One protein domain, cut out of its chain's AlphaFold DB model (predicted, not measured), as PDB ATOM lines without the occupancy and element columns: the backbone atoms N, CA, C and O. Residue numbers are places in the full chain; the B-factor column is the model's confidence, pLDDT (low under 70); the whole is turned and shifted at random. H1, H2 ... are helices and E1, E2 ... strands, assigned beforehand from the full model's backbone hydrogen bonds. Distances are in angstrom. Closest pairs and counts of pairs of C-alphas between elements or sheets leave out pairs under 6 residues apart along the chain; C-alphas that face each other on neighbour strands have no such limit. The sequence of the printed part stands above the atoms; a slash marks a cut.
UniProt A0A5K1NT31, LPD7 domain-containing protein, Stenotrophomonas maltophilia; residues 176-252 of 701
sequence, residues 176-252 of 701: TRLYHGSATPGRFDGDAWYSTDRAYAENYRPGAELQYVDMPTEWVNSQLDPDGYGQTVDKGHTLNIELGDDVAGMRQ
ATOM      1  N   THR A 176     222.775 190.478 401.240       86.75
ATOM      2  CA  THR A 176     223.583 190.204 402.419       86.75
ATOM      3  C   THR A 176     223.156 188.877 403.020       86.75
ATOM      4  O   THR A 176     221.975 188.646 403.290       86.75
ATOM      5  N   ARG A 177     224.141 188.015 403.268       90.69
ATOM      6  CA  ARG A 177     223.926 186.722 403.902       90.69
ATOM      7  C   ARG A 177     223.715 186.868 405.404       90.69
ATOM      8  O   ARG A 177     224.517 187.496 406.092       90.69
ATOM      9  N   LEU A 178     222.660 186.238 405.900       85.06
ATOM     10  CA  LEU A 178     222.365 186.077 407.313       85.06
ATOM     11  C   LEU A 178     222.506 184.607 407.707       85.06
ATOM     12  O   LEU A 178     221.876 183.737 407.112       85.06
ATOM     13  N   TYR A 179     223.297 184.332 408.735       88.62
ATOM     14  CA  TYR A 179     223.638 183.000 409.217       88.62
ATOM     15  C   TYR A 179     222.842 182.613 410.463       88.62
ATOM     16  O   TYR A 179     222.587 183.436 411.341       88.62
ATOM     17  N   HIS A 180     222.514 181.330 410.572       85.75
ATOM     18  CA  HIS A 180     221.889 180.704 411.730       85.75
ATOM     19  C   HIS A 180     222.589 179.380 412.043       85.75
ATOM     20  O   HIS A 180     222.641 178.497 411.194       85.75
ATOM     21  N   GLY A 181     223.072 179.184 413.268       80.31
ATOM     22  CA  GLY A 181     223.520 177.861 413.710       80.31
ATOM     23  C   GLY A 181     222.346 177.057 414.259       80.31
ATOM     24  O   GLY A 181     221.944 177.321 415.388       80.31
ATOM     25  N   SER A 182     221.800 176.080 413.532       75.75
ATOM     26  CA  SER A 182     220.661 175.230 413.934       75.75
ATOM     27  C   SER A 182     221.052 174.121 414.921       75.75
ATOM     28  O   SER A 182     222.031 173.417 414.719       75.75
ATOM     29  N   ALA A 183     220.263 173.918 415.987       73.38
ATOM     30  CA  ALA A 183     220.429 172.786 416.921       73.38
ATOM     31  C   ALA A 183     219.829 171.491 416.382       73.38
ATOM     32  O   ALA A 183     220.075 170.425 416.942       73.38
ATOM     33  N   THR A 184     218.997 171.600 415.352       71.75
ATOM     34  CA  THR A 184     218.318 170.472 414.737       71.75
ATOM     35  C   THR A 184     218.839 170.384 413.311       71.75
ATOM     36  O   THR A 184     218.310 171.086 412.442       71.75
ATOM     37  N   PRO A 185     219.894 169.584 413.068       74.00
ATOM     38  CA  PRO A 185     220.412 169.380 411.725       74.00
ATOM     39  C   PRO A 185     219.292 168.968 410.765       74.00
ATOM     40  O   PRO A 185     218.438 168.150 411.117       74.00
ATOM     41  N   GLY A 186     219.262 169.561 409.577       72.75
ATOM     42  CA  GLY A 186     218.241 169.338 408.557       72.75
ATOM     43  C   GLY A 186     216.942 170.132 408.738       72.75
ATOM     44  O   GLY A 186     216.032 169.973 407.925       72.75
ATOM     45  N   ARG A 187     216.818 170.982 409.772       74.81
ATOM     46  CA  ARG A 187     215.651 171.867 409.947       74.81
ATOM     47  C   ARG A 187     215.897 173.244 409.333       74.81
ATOM     48  O   ARG A 187     216.566 174.072 409.949       74.81
ATOM     49  N   PHE A 188     215.298 173.512 408.180       76.50
ATOM     50  CA  PHE A 188     215.499 174.746 407.406       76.50
ATOM     51  C   PHE A 188     214.331 175.747 407.475       76.50
ATOM     52  O   PHE A 188     214.373 176.794 406.839       76.50
ATOM     53  N   ASP A 189     213.307 175.435 408.263       69.12
ATOM     54  CA  ASP A 189     212.059 176.180 408.432       69.12
ATOM     55  C   ASP A 189     211.822 176.578 409.904       69.12
ATOM     56  O   ASP A 189     212.476 176.084 410.820       69.12
ATOM     57  N   GLY A 190     210.890 177.483 410.141       57.78
ATOM     58  CA  GLY A 190     210.461 178.145 411.369       57.78
ATOM     59  C   GLY A 190     211.391 179.230 411.906       57.78
ATOM     60  O   GLY A 190     212.567 179.293 411.555       57.78
ATOM     61  N   ASP A 191     210.855 180.011 412.845       69.69
ATOM     62  CA  ASP A 191     211.522 181.148 413.482       69.69
ATOM     63  C   ASP A 191     212.939 180.815 413.958       69.69
ATOM     64  O   ASP A 191     213.190 179.787 414.605       69.69
ATOM     65  N   ALA A 192     213.874 181.700 413.625       74.44
ATOM     66  CA  ALA A 192     215.281 181.519 413.928       74.44
ATOM     67  C   ALA A 192     215.972 182.852 414.222       74.44
ATOM     68  O   ALA A 192     215.575 183.917 413.750       74.44
ATOM     69  N   TRP A 193     217.040 182.769 415.017       77.44
ATOM     70  CA  TRP A 193     217.957 183.878 415.258       77.44
ATOM     71  C   TRP A 193     219.040 183.904 414.186       77.44
ATOM     72  O   TRP A 193     219.756 182.916 414.018       77.44
ATOM     73  N   TYR A 194     219.167 185.037 413.512       83.38
ATOM     74  CA  TYR A 194     220.076 185.260 412.403       83.38
ATOM     75  C   TYR A 194     221.140 186.303 412.753       83.38
ATOM     76  O   TYR A 194     220.876 187.226 413.526       83.38
ATOM     77  N   SER A 195     222.322 186.174 412.151       81.31
ATOM     78  CA  SER A 195     223.425 187.132 412.265       81.31
ATOM     79  C   SER A 195     224.096 187.386 410.916       81.31
ATOM     80  O   SER A 195     224.282 186.447 410.151       81.31
ATOM     81  N   THR A 196     224.526 188.615 410.621       87.25
ATOM     82  CA  THR A 196     225.456 188.856 409.495       87.25
ATOM     83  C   THR A 196     226.876 188.356 409.791       87.25
ATOM     84  O   THR A 196     227.685 188.248 408.876       87.25
ATOM     85  N   ASP A 197     227.191 188.040 411.052       83.56
ATOM     86  CA  ASP A 197     228.471 187.475 411.469       83.56
ATOM     87  C   ASP A 197     228.402 185.940 411.465       83.56
ATOM     88  O   ASP A 197     227.720 185.296 412.271       83.56
ATOM     89  N   ARG A 198     229.144 185.346 410.526       84.62
ATOM     90  CA  ARG A 198     229.255 183.896 410.361       84.62
ATOM     91  C   ARG A 198     229.852 183.222 411.594       84.62
ATOM     92  O   ARG A 198     229.319 182.208 412.036       84.62
ATOM     93  N   ALA A 199     230.923 183.779 412.157       78.31
ATOM     94  CA  ALA A 199     231.619 183.194 413.298       78.31
ATOM     95  C   ALA A 199     230.738 183.228 414.551       78.31
ATOM     96  O   ALA A 199     230.734 182.279 415.339       78.31
ATOM     97  N   TYR A 200     229.939 184.286 414.708       73.38
ATOM     98  CA  TYR A 200     228.925 184.361 415.757       73.38
ATOM     99  C   TYR A 200     227.875 183.248 415.616       73.38
ATOM    100  O   TYR A 200     227.555 182.568 416.592       73.38
ATOM    101  N   ALA A 201     227.360 183.020 414.403       75.56
ATOM    102  CA  ALA A 201     226.357 181.986 414.149       75.56
ATOM    103  C   ALA A 201     226.913 180.554 414.283       75.56
ATOM    104  O   ALA A 201     226.219 179.683 414.812       75.56
ATOM    105  N   GLU A 202     228.155 180.313 413.853       78.38
ATOM    106  CA  GLU A 202     228.858 179.028 413.997       78.38
ATOM    107  C   GLU A 202     229.102 178.675 415.467       78.38
ATOM    108  O   GLU A 202     228.836 177.553 415.898       78.38
ATOM    109  N   ASN A 203     229.542 179.652 416.263       71.88
ATOM    110  CA  ASN A 203     229.867 179.450 417.676       71.88
ATOM    111  C   ASN A 203     228.668 179.619 418.613       71.88
ATOM    112  O   ASN A 203     228.808 179.480 419.829       71.88
ATOM    113  N   TYR A 204     227.475 179.877 418.071       71.25
ATOM    114  CA  TYR A 204     226.266 180.070 418.867       71.25
ATOM    115  C   TYR A 204     225.956 178.857 419.760       71.25
ATOM    116  O   TYR A 204     225.445 179.006 420.873       71.25
ATOM    117  N   ARG A 205     226.263 177.642 419.283       65.88
ATOM    118  CA  ARG A 205     226.149 176.403 420.066       65.88
ATOM    119  C   ARG A 205     227.074 175.295 419.547       65.88
ATOM    120  O   ARG A 205     227.234 175.163 418.337       65.88
ATOM    121  N   PRO A 206     227.617 174.437 420.431       68.56
ATOM    122  CA  PRO A 206     228.410 173.287 420.008       68.56
ATOM    123  C   PRO A 206     227.609 172.349 419.097       68.56
ATOM    124  O   PRO A 206     226.511 171.923 419.459       68.56
ATOM    125  N   GLY A 207     228.168 172.020 417.931       73.06
ATOM    126  CA  GLY A 207     227.552 171.103 416.965       73.06
ATOM    127  C   GLY A 207     226.362 171.681 416.193       73.06
ATOM    128  O   GLY A 207     225.572 170.904 415.660       73.06
ATOM    129  N   ALA A 208     226.203 173.010 416.146       75.94
ATOM    130  CA  ALA A 208     225.173 173.623 415.315       75.94
ATOM    131  C   ALA A 208     225.425 173.348 413.825       75.94
ATOM    132  O   ALA A 208     226.542 173.509 413.335       75.94
ATOM    133  N   GLU A 209     224.373 173.000 413.087       83.69
ATOM    134  CA  GLU A 209     224.424 173.027 411.629       83.69
ATOM    135  C   GLU A 209     224.307 174.481 411.173       83.69
ATOM    136  O   GLU A 209     223.289 175.131 411.420       83.69
ATOM    137  N   LEU A 210     225.344 175.003 410.522       85.69
ATOM    138  CA  LEU A 210     225.303 176.353 409.982       85.69
ATOM    139  C   LEU A 210     224.399 176.406 408.745       85.69
ATOM    140  O   LEU A 210     224.591 175.685 407.766       85.69
ATOM    141  N   GLN A 211     223.426 177.300 408.803       85.94
ATOM    142  CA  GLN A 211     222.442 177.562 407.768       85.94
ATOM    143  C   GLN A 211     222.446 179.055 407.442       85.94
ATOM    144  O   GLN A 211     222.930 179.861 408.237       85.94
ATOM    145  N   TYR A 212     221.897 179.443 406.296       89.88
ATOM    146  CA  TYR A 212     221.840 180.842 405.897       89.88
ATOM    147  C   TYR A 212     220.600 181.198 405.076       89.88
ATOM    148  O   TYR A 212     219.946 180.330 404.502       89.88
ATOM    149  N   VAL A 213     220.307 182.494 405.010       83.50
ATOM    150  CA  VAL A 213     219.411 183.122 404.028       83.50
ATOM    151  C   VAL A 213     220.100 184.351 403.460       83.50
ATOM    152  O   VAL A 213     220.841 185.027 404.169       83.50
ATOM    153  N   ASP A 214     219.849 184.653 402.193       87.19
ATOM    154  CA  ASP A 214     220.349 185.868 401.558       87.19
ATOM    155  C   ASP A 214     219.198 186.877 401.486       87.19
ATOM    156  O   ASP A 214     218.173 186.623 400.853       87.19
ATOM    157  N   MET A 215     219.358 188.005 402.178       79.94
ATOM    158  CA  MET A 215     218.353 189.065 402.275       79.94
ATOM    159  C   MET A 215     218.821 190.306 401.511       79.94
ATOM    160  O   MET A 215     220.025 190.559 401.476       79.94
ATOM    161  N   PRO A 216     217.921 191.130 400.944       82.75
ATOM    162  CA  PRO A 216     218.322 192.365 400.273       82.75
ATOM    163  C   PRO A 216     219.176 193.244 401.190       82.75
ATOM    164  O   PRO A 216     218.761 193.550 402.308       82.75
ATOM    165  N   THR A 217     220.352 193.671 400.728       83.00
ATOM    166  CA  THR A 217     221.291 194.472 401.532       83.00
ATOM    167  C   THR A 217     220.655 195.770 402.012       83.00
ATOM    168  O   THR A 217     220.899 196.188 403.137       83.00
ATOM    169  N   GLU A 218     219.780 196.385 401.212       79.88
ATOM    170  CA  GLU A 218     219.017 197.566 401.634       79.88
ATOM    171  C   GLU A 218     218.078 197.266 402.804       79.88
ATOM    172  O   GLU A 218     218.005 198.054 403.741       79.88
ATOM    173  N   TRP A 219     217.410 196.108 402.793       86.19
ATOM    174  CA  TRP A 219     216.559 195.681 403.901       86.19
ATOM    175  C   TRP A 219     217.396 195.358 405.144       86.19
ATOM    176  O   TRP A 219     217.054 195.773 406.246       86.19
ATOM    177  N   VAL A 220     218.536 194.677 404.986       73.69
ATOM    178  CA  VAL A 220     219.444 194.393 406.109       73.69
ATOM    179  C   VAL A 220     219.987 195.692 406.705       73.69
ATOM    180  O   VAL A 220     219.942 195.869 407.920       73.69
ATOM    181  N   ASN A 221     220.418 196.634 405.864       74.12
ATOM    182  CA  ASN A 221     220.862 197.956 406.295       74.12
ATOM    183  C   ASN A 221     219.718 198.762 406.930       74.12
ATOM    184  O   ASN A 221     219.968 199.474 407.891       74.12
ATOM    185  N   SER A 222     218.463 198.613 406.485       71.94
ATOM    186  CA  SER A 222     217.322 199.280 407.129       71.94
ATOM    187  C   SER A 222     216.997 198.700 408.508       71.94
ATOM    188  O   SER A 222     216.469 199.412 409.353       71.94
ATOM    189  N   GLN A 223     217.268 197.413 408.746       76.62
ATOM    190  CA  GLN A 223     217.134 196.813 410.081       76.62
ATOM    191  C   GLN A 223     218.320 197.161 410.989       76.62
ATOM    192  O   GLN A 223     218.162 197.281 412.203       76.62
ATOM    193  N   LEU A 224     219.512 197.295 410.406       72.38
ATOM    194  CA  LEU A 224     220.751 197.612 411.110       72.38
ATOM    195  C   LEU A 224     220.838 199.102 411.470       72.38
ATOM    196  O   LEU A 224     221.383 199.458 412.514       72.38
ATOM    197  N   ASP A 225     220.264 199.956 410.628       68.44
ATOM    198  CA  ASP A 225     220.258 201.406 410.766       68.44
ATOM    199  C   ASP A 225     218.895 202.019 410.408       68.44
ATOM    200  O   ASP A 225     218.788 202.816 409.471       68.44
ATOM    201  N   PRO A 226     217.829 201.676 411.153       57.25
ATOM    202  CA  PRO A 226     216.483 202.187 410.886       57.25
ATOM    203  C   PRO A 226     216.394 203.720 410.961       57.25
ATOM    204  O   PRO A 226     215.475 204.314 410.401       57.25
ATOM    205  N   ASP A 227     217.366 204.356 411.618       60.91
ATOM    206  CA  ASP A 227     217.421 205.795 411.870       60.91
ATOM    207  C   ASP A 227     218.417 206.550 410.957       60.91
ATOM    208  O   ASP A 227     218.520 207.777 411.043       60.91
ATOM    209  N   GLY A 228     219.139 205.851 410.069       63.03
ATOM    210  CA  GLY A 228     219.977 206.460 409.028       63.03
ATOM    211  C   GLY A 228     221.286 207.111 409.502       63.03
ATOM    212  O   GLY A 228     221.743 208.086 408.902       63.03
ATOM    213  N   TYR A 229     221.923 206.583 410.550       49.31
ATOM    214  CA  TYR A 229     223.259 206.973 411.026       49.31
ATOM    215  C   TYR A 229     224.421 206.539 410.111       49.31
ATOM    216  O   TYR A 229     225.595 206.738 410.433       49.31
ATOM    217  N   GLY A 230     224.106 205.958 408.958       70.06
ATOM    218  CA  GLY A 230     225.048 205.421 408.001       70.06
ATOM    219  C   GLY A 230     225.694 204.124 408.468       70.06
ATOM    220  O   GLY A 230     226.804 203.858 408.012       70.06
ATOM    221  N   GLN A 231     225.067 203.352 409.359       69.00
ATOM    222  CA  GLN A 231     225.561 202.024 409.719       69.00
ATOM    223  C   GLN A 231     225.140 201.046 408.620       69.00
ATOM    224  O   GLN A 231     223.966 200.913 408.289       69.00
ATOM    225  N   THR A 232     226.111 200.381 408.011       78.12
ATOM    226  CA  THR A 232     225.853 199.382 406.976       78.12
ATOM    227  C   THR A 232     226.730 198.173 407.215       78.12
ATOM    228  O   THR A 232     227.781 198.265 407.857       78.12
ATOM    229  N   VAL A 233     226.316 197.041 406.660       75.88
ATOM    230  CA  VAL A 233     227.115 195.812 406.708       75.88
ATOM    231  C   VAL A 233     228.477 196.031 406.032       75.88
ATOM    232  O   VAL A 233     229.498 195.591 406.550       75.88
ATOM    233  N   ASP A 234     228.526 196.846 404.969       80.81
ATOM    234  CA  ASP A 234     229.770 197.232 404.279       80.81
ATOM    235  C   ASP A 234     230.740 198.043 405.155       80.81
ATOM    236  O   ASP A 234     231.940 198.085 404.887       80.81
ATOM    237  N   LYS A 235     230.240 198.695 406.211       77.19
ATOM    238  CA  LYS A 235     231.061 199.423 407.193       77.19
ATOM    239  C   LYS A 235     231.440 198.564 408.402       77.19
ATOM    240  O   LYS A 235     231.906 199.098 409.404       77.19
ATOM    241  N   GLY A 236     231.244 197.249 408.312       77.56
ATOM    242  CA  GLY A 236     231.625 196.287 409.346       77.56
ATOM    243  C   GLY A 236     230.647 196.197 410.515       77.56
ATOM    244  O   GLY A 236     231.009 195.677 411.567       77.56
ATOM    245  N   HIS A 237     229.420 196.703 410.368       76.56
ATOM    246  CA  HIS A 237     228.398 196.557 411.400       76.56
ATOM    247  C   HIS A 237     227.669 195.217 411.271       76.56
ATOM    248  O   HIS A 237     227.337 194.777 410.170       76.56
ATOM    249  N   THR A 238     227.359 194.605 412.415       74.12
ATOM    250  CA  THR A 238     226.696 193.299 412.478       74.12
ATOM    251  C   THR A 238     225.227 193.434 412.874       74.12
ATOM    252  O   THR A 238     224.915 194.019 413.912       74.12
ATOM    253  N   LEU A 239     224.322 192.843 412.087       74.94
ATOM    254  CA  LEU A 239     222.904 192.708 412.435       74.94
ATOM    255  C   LEU A 239     222.693 191.375 413.149       74.94
ATOM    256  O   LEU A 239     223.102 190.346 412.624       74.94
ATOM    257  N   ASN A 240     221.995 191.383 414.289       78.12
ATOM    258  CA  ASN A 240     221.493 190.161 414.916       78.12
ATOM    259  C   ASN A 240     219.991 190.289 415.206       78.12
ATOM    260  O   ASN A 240     219.585 191.192 415.944       78.12
ATOM    261  N   ILE A 241     219.172 189.411 414.628       74.12
ATOM    262  CA  ILE A 241     217.708 189.555 414.610       74.12
ATOM    263  C   ILE A 241     216.995 188.197 414.588       74.12
ATOM    264  O   ILE A 241     217.511 187.220 414.053       74.12
ATOM    265  N   GLU A 242     215.798 188.133 415.169       79.19
ATOM    266  CA  GLU A 242     214.905 186.973 415.076       79.19
ATOM    267  C   GLU A 242     213.920 187.179 413.929       79.19
ATOM    268  O   GLU A 242     213.228 188.198 413.902       79.19
ATOM    269  N   LEU A 243     213.864 186.235 412.991       72.44
ATOM    270  CA  LEU A 243     212.965 186.300 411.838       72.44
ATOM    271  C   LEU A 243     212.172 185.004 411.719       72.44
ATOM    272  O   LEU A 243     212.726 183.914 411.895       72.44
ATOM    273  N   GLY A 244     210.889 185.151 411.398       59.50
ATOM    274  CA  GLY A 244     210.025 184.055 410.982       59.50
ATOM    275  C   GLY A 244     210.202 183.711 409.504       59.50
ATOM    276  O   GLY A 244     210.804 184.463 408.727       59.50
ATOM    277  N   ASP A 245     209.659 182.561 409.113       62.59
ATOM    278  CA  ASP A 245     209.694 182.076 407.725       62.59
ATOM    279  C   ASP A 245     208.955 182.988 406.746       62.59
ATOM    280  O   ASP A 245     209.259 182.995 405.555       62.59
ATOM    281  N   ASP A 246     207.983 183.750 407.239       61.75
ATOM    282  CA  ASP A 246     207.217 184.725 406.471       61.75
ATOM    283  C   ASP A 246     208.086 185.882 405.960       61.75
ATOM    284  O   ASP A 246     207.768 186.475 404.929       61.75
ATOM    285  N   VAL A 247     209.194 186.169 406.649       58.91
ATOM    286  CA  VAL A 247     210.128 187.247 406.303       58.91
ATOM    287  C   VAL A 247     211.417 186.708 405.687       58.91
ATOM    288  O   VAL A 247     211.855 187.210 404.656       58.91
ATOM    289  N   ALA A 248     212.041 185.703 406.308       68.25
ATOM    290  CA  ALA A 248     213.348 185.186 405.890       68.25
ATOM    291  C   ALA A 248     213.265 184.079 404.825       68.25
ATOM    292  O   ALA A 248     214.246 183.812 404.130       68.25
ATOM    293  N   GLY A 249     212.108 183.424 404.690       66.19
ATOM    294  CA  GLY A 249     211.947 182.254 403.834       66.19
ATOM    295  C   GLY A 249     212.701 181.017 404.336       66.19
ATOM    296  O   GLY A 249     213.161 180.945 405.476       66.19
ATOM    297  N   MET A 250     212.811 180.011 403.464       66.75
ATOM    298  CA  MET A 250     213.493 178.752 403.779       66.75
ATOM    299  C   MET A 250     215.015 178.920 403.787       66.75
ATOM    300  O   MET A 250     215.609 179.361 402.798       66.75
ATOM    301  N   ARG A 251     215.650 178.478 404.874       84.81
ATOM    302  CA  ARG A 251     217.107 178.501 405.030       84.81
ATOM    303  C   ARG A 251     217.798 177.493 404.113       84.81
ATOM    304  O   ARG A 251     217.248 176.453 403.764       84.81
ATOM    305  N   GLN A 252     219.039 177.792 403.761       81.94
ATOM    306  CA  GLN A 252     219.928 176.928 402.990       81.94
ATOM    307  C   GLN A 252     221.059 176.404 403.886       81.94
ATOM    308  O   GLN A 252     221.483 177.113 404.801       81.94
TER     309      GLN A 252
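Overview. This is residues 176 to 252 of the 701 residues of the protein "LPD7 domain-containing protein" of Stenotrophomonas maltophilia (UniProt A0A5K1NT31). A long, two-stranded ribbon, E1 with E3, is crossed on its E1 side by a short two-stranded ribbon, E2 with E4, and three small helices sit round these strands. H2 follows E3 at one end of the long ribbon, H1 sits beside E1 towards the other end, and a loop at residues 225 to 239 leads from H2 back to E4. The printed part has 77 residues, with three named helices and four named strands in the order E1, E2, H1, E3, H2, E4, H3; both two-stranded sheets are antiparallel, and the class is mixed, helices and strands. The whole is compact, with a radius of gyration of the C-alphas of 12.3 A and spans of 37 by 25 by 15 A.

Arrangement. E1, residues 176 to 182, is the antiparallel neighbour of E3, residues 209 to 216, at 154 degrees between their directions; N 176 and O 215 are 2.8 A apart and N 209 and O 182 are 2.9 A apart, both within hydrogen-bond range. E2, residues 192 to 195, comes closest to E1 at the C-alphas of His 180 and Tyr 194, 4.9 A apart. E2 is only just apart from E3, the closest C-alphas being 8.1 A apart. H1, residues 198 to 202, comes closest to E1 at the C-alphas of Gly 181 and Ala 201, 5.0 A apart. H2, residues 217 to 224, comes closest to E1 at the C-alphas of Thr 176 and Thr 217, 4.9 A apart. E4, residues 240 to 243, is the antiparallel neighbour of E2 at 151 degrees; N 194 and O 241 are 2.8 A apart, within hydrogen-bond range. E4 and H2 are near each other. H3, residues 245 to 248, comes closest to E3 at the C-alphas of Val 213 and Ala 248, 6.7 A apart. No helix touches another. Each O i to N i+4 pair is within hydrogen-bond range in H1 and H2; H3 is too short for such a pair.

Along the chain. E1 begins at C-alpha 176, (223.583, 190.204, 402.419), and is 19.1 A long. E2 measures 10.0 A and H1 6.1 A. E3 is the longest strand by residues, 23.2 A from C-alpha 209 to C-alpha 216, at (218.322, 192.365, 400.273). H2 measures 10.1 A, E4 9.9 A and H3 5.1 A, ending at C-alpha 248, (213.348, 185.186, 405.890).

Size, cuts and confidence. The C-alphas of Gly 186 and Tyr 229 are the two farthest apart, 38.0 A. The printed part has no cut. The link from H2 to E4, 15 residues, is long. The mean pLDDT of the printed part is 75.3; it is under 70 at residues 189 to 191, 205 to 206, 225 to 229, 231 and 244 to 250.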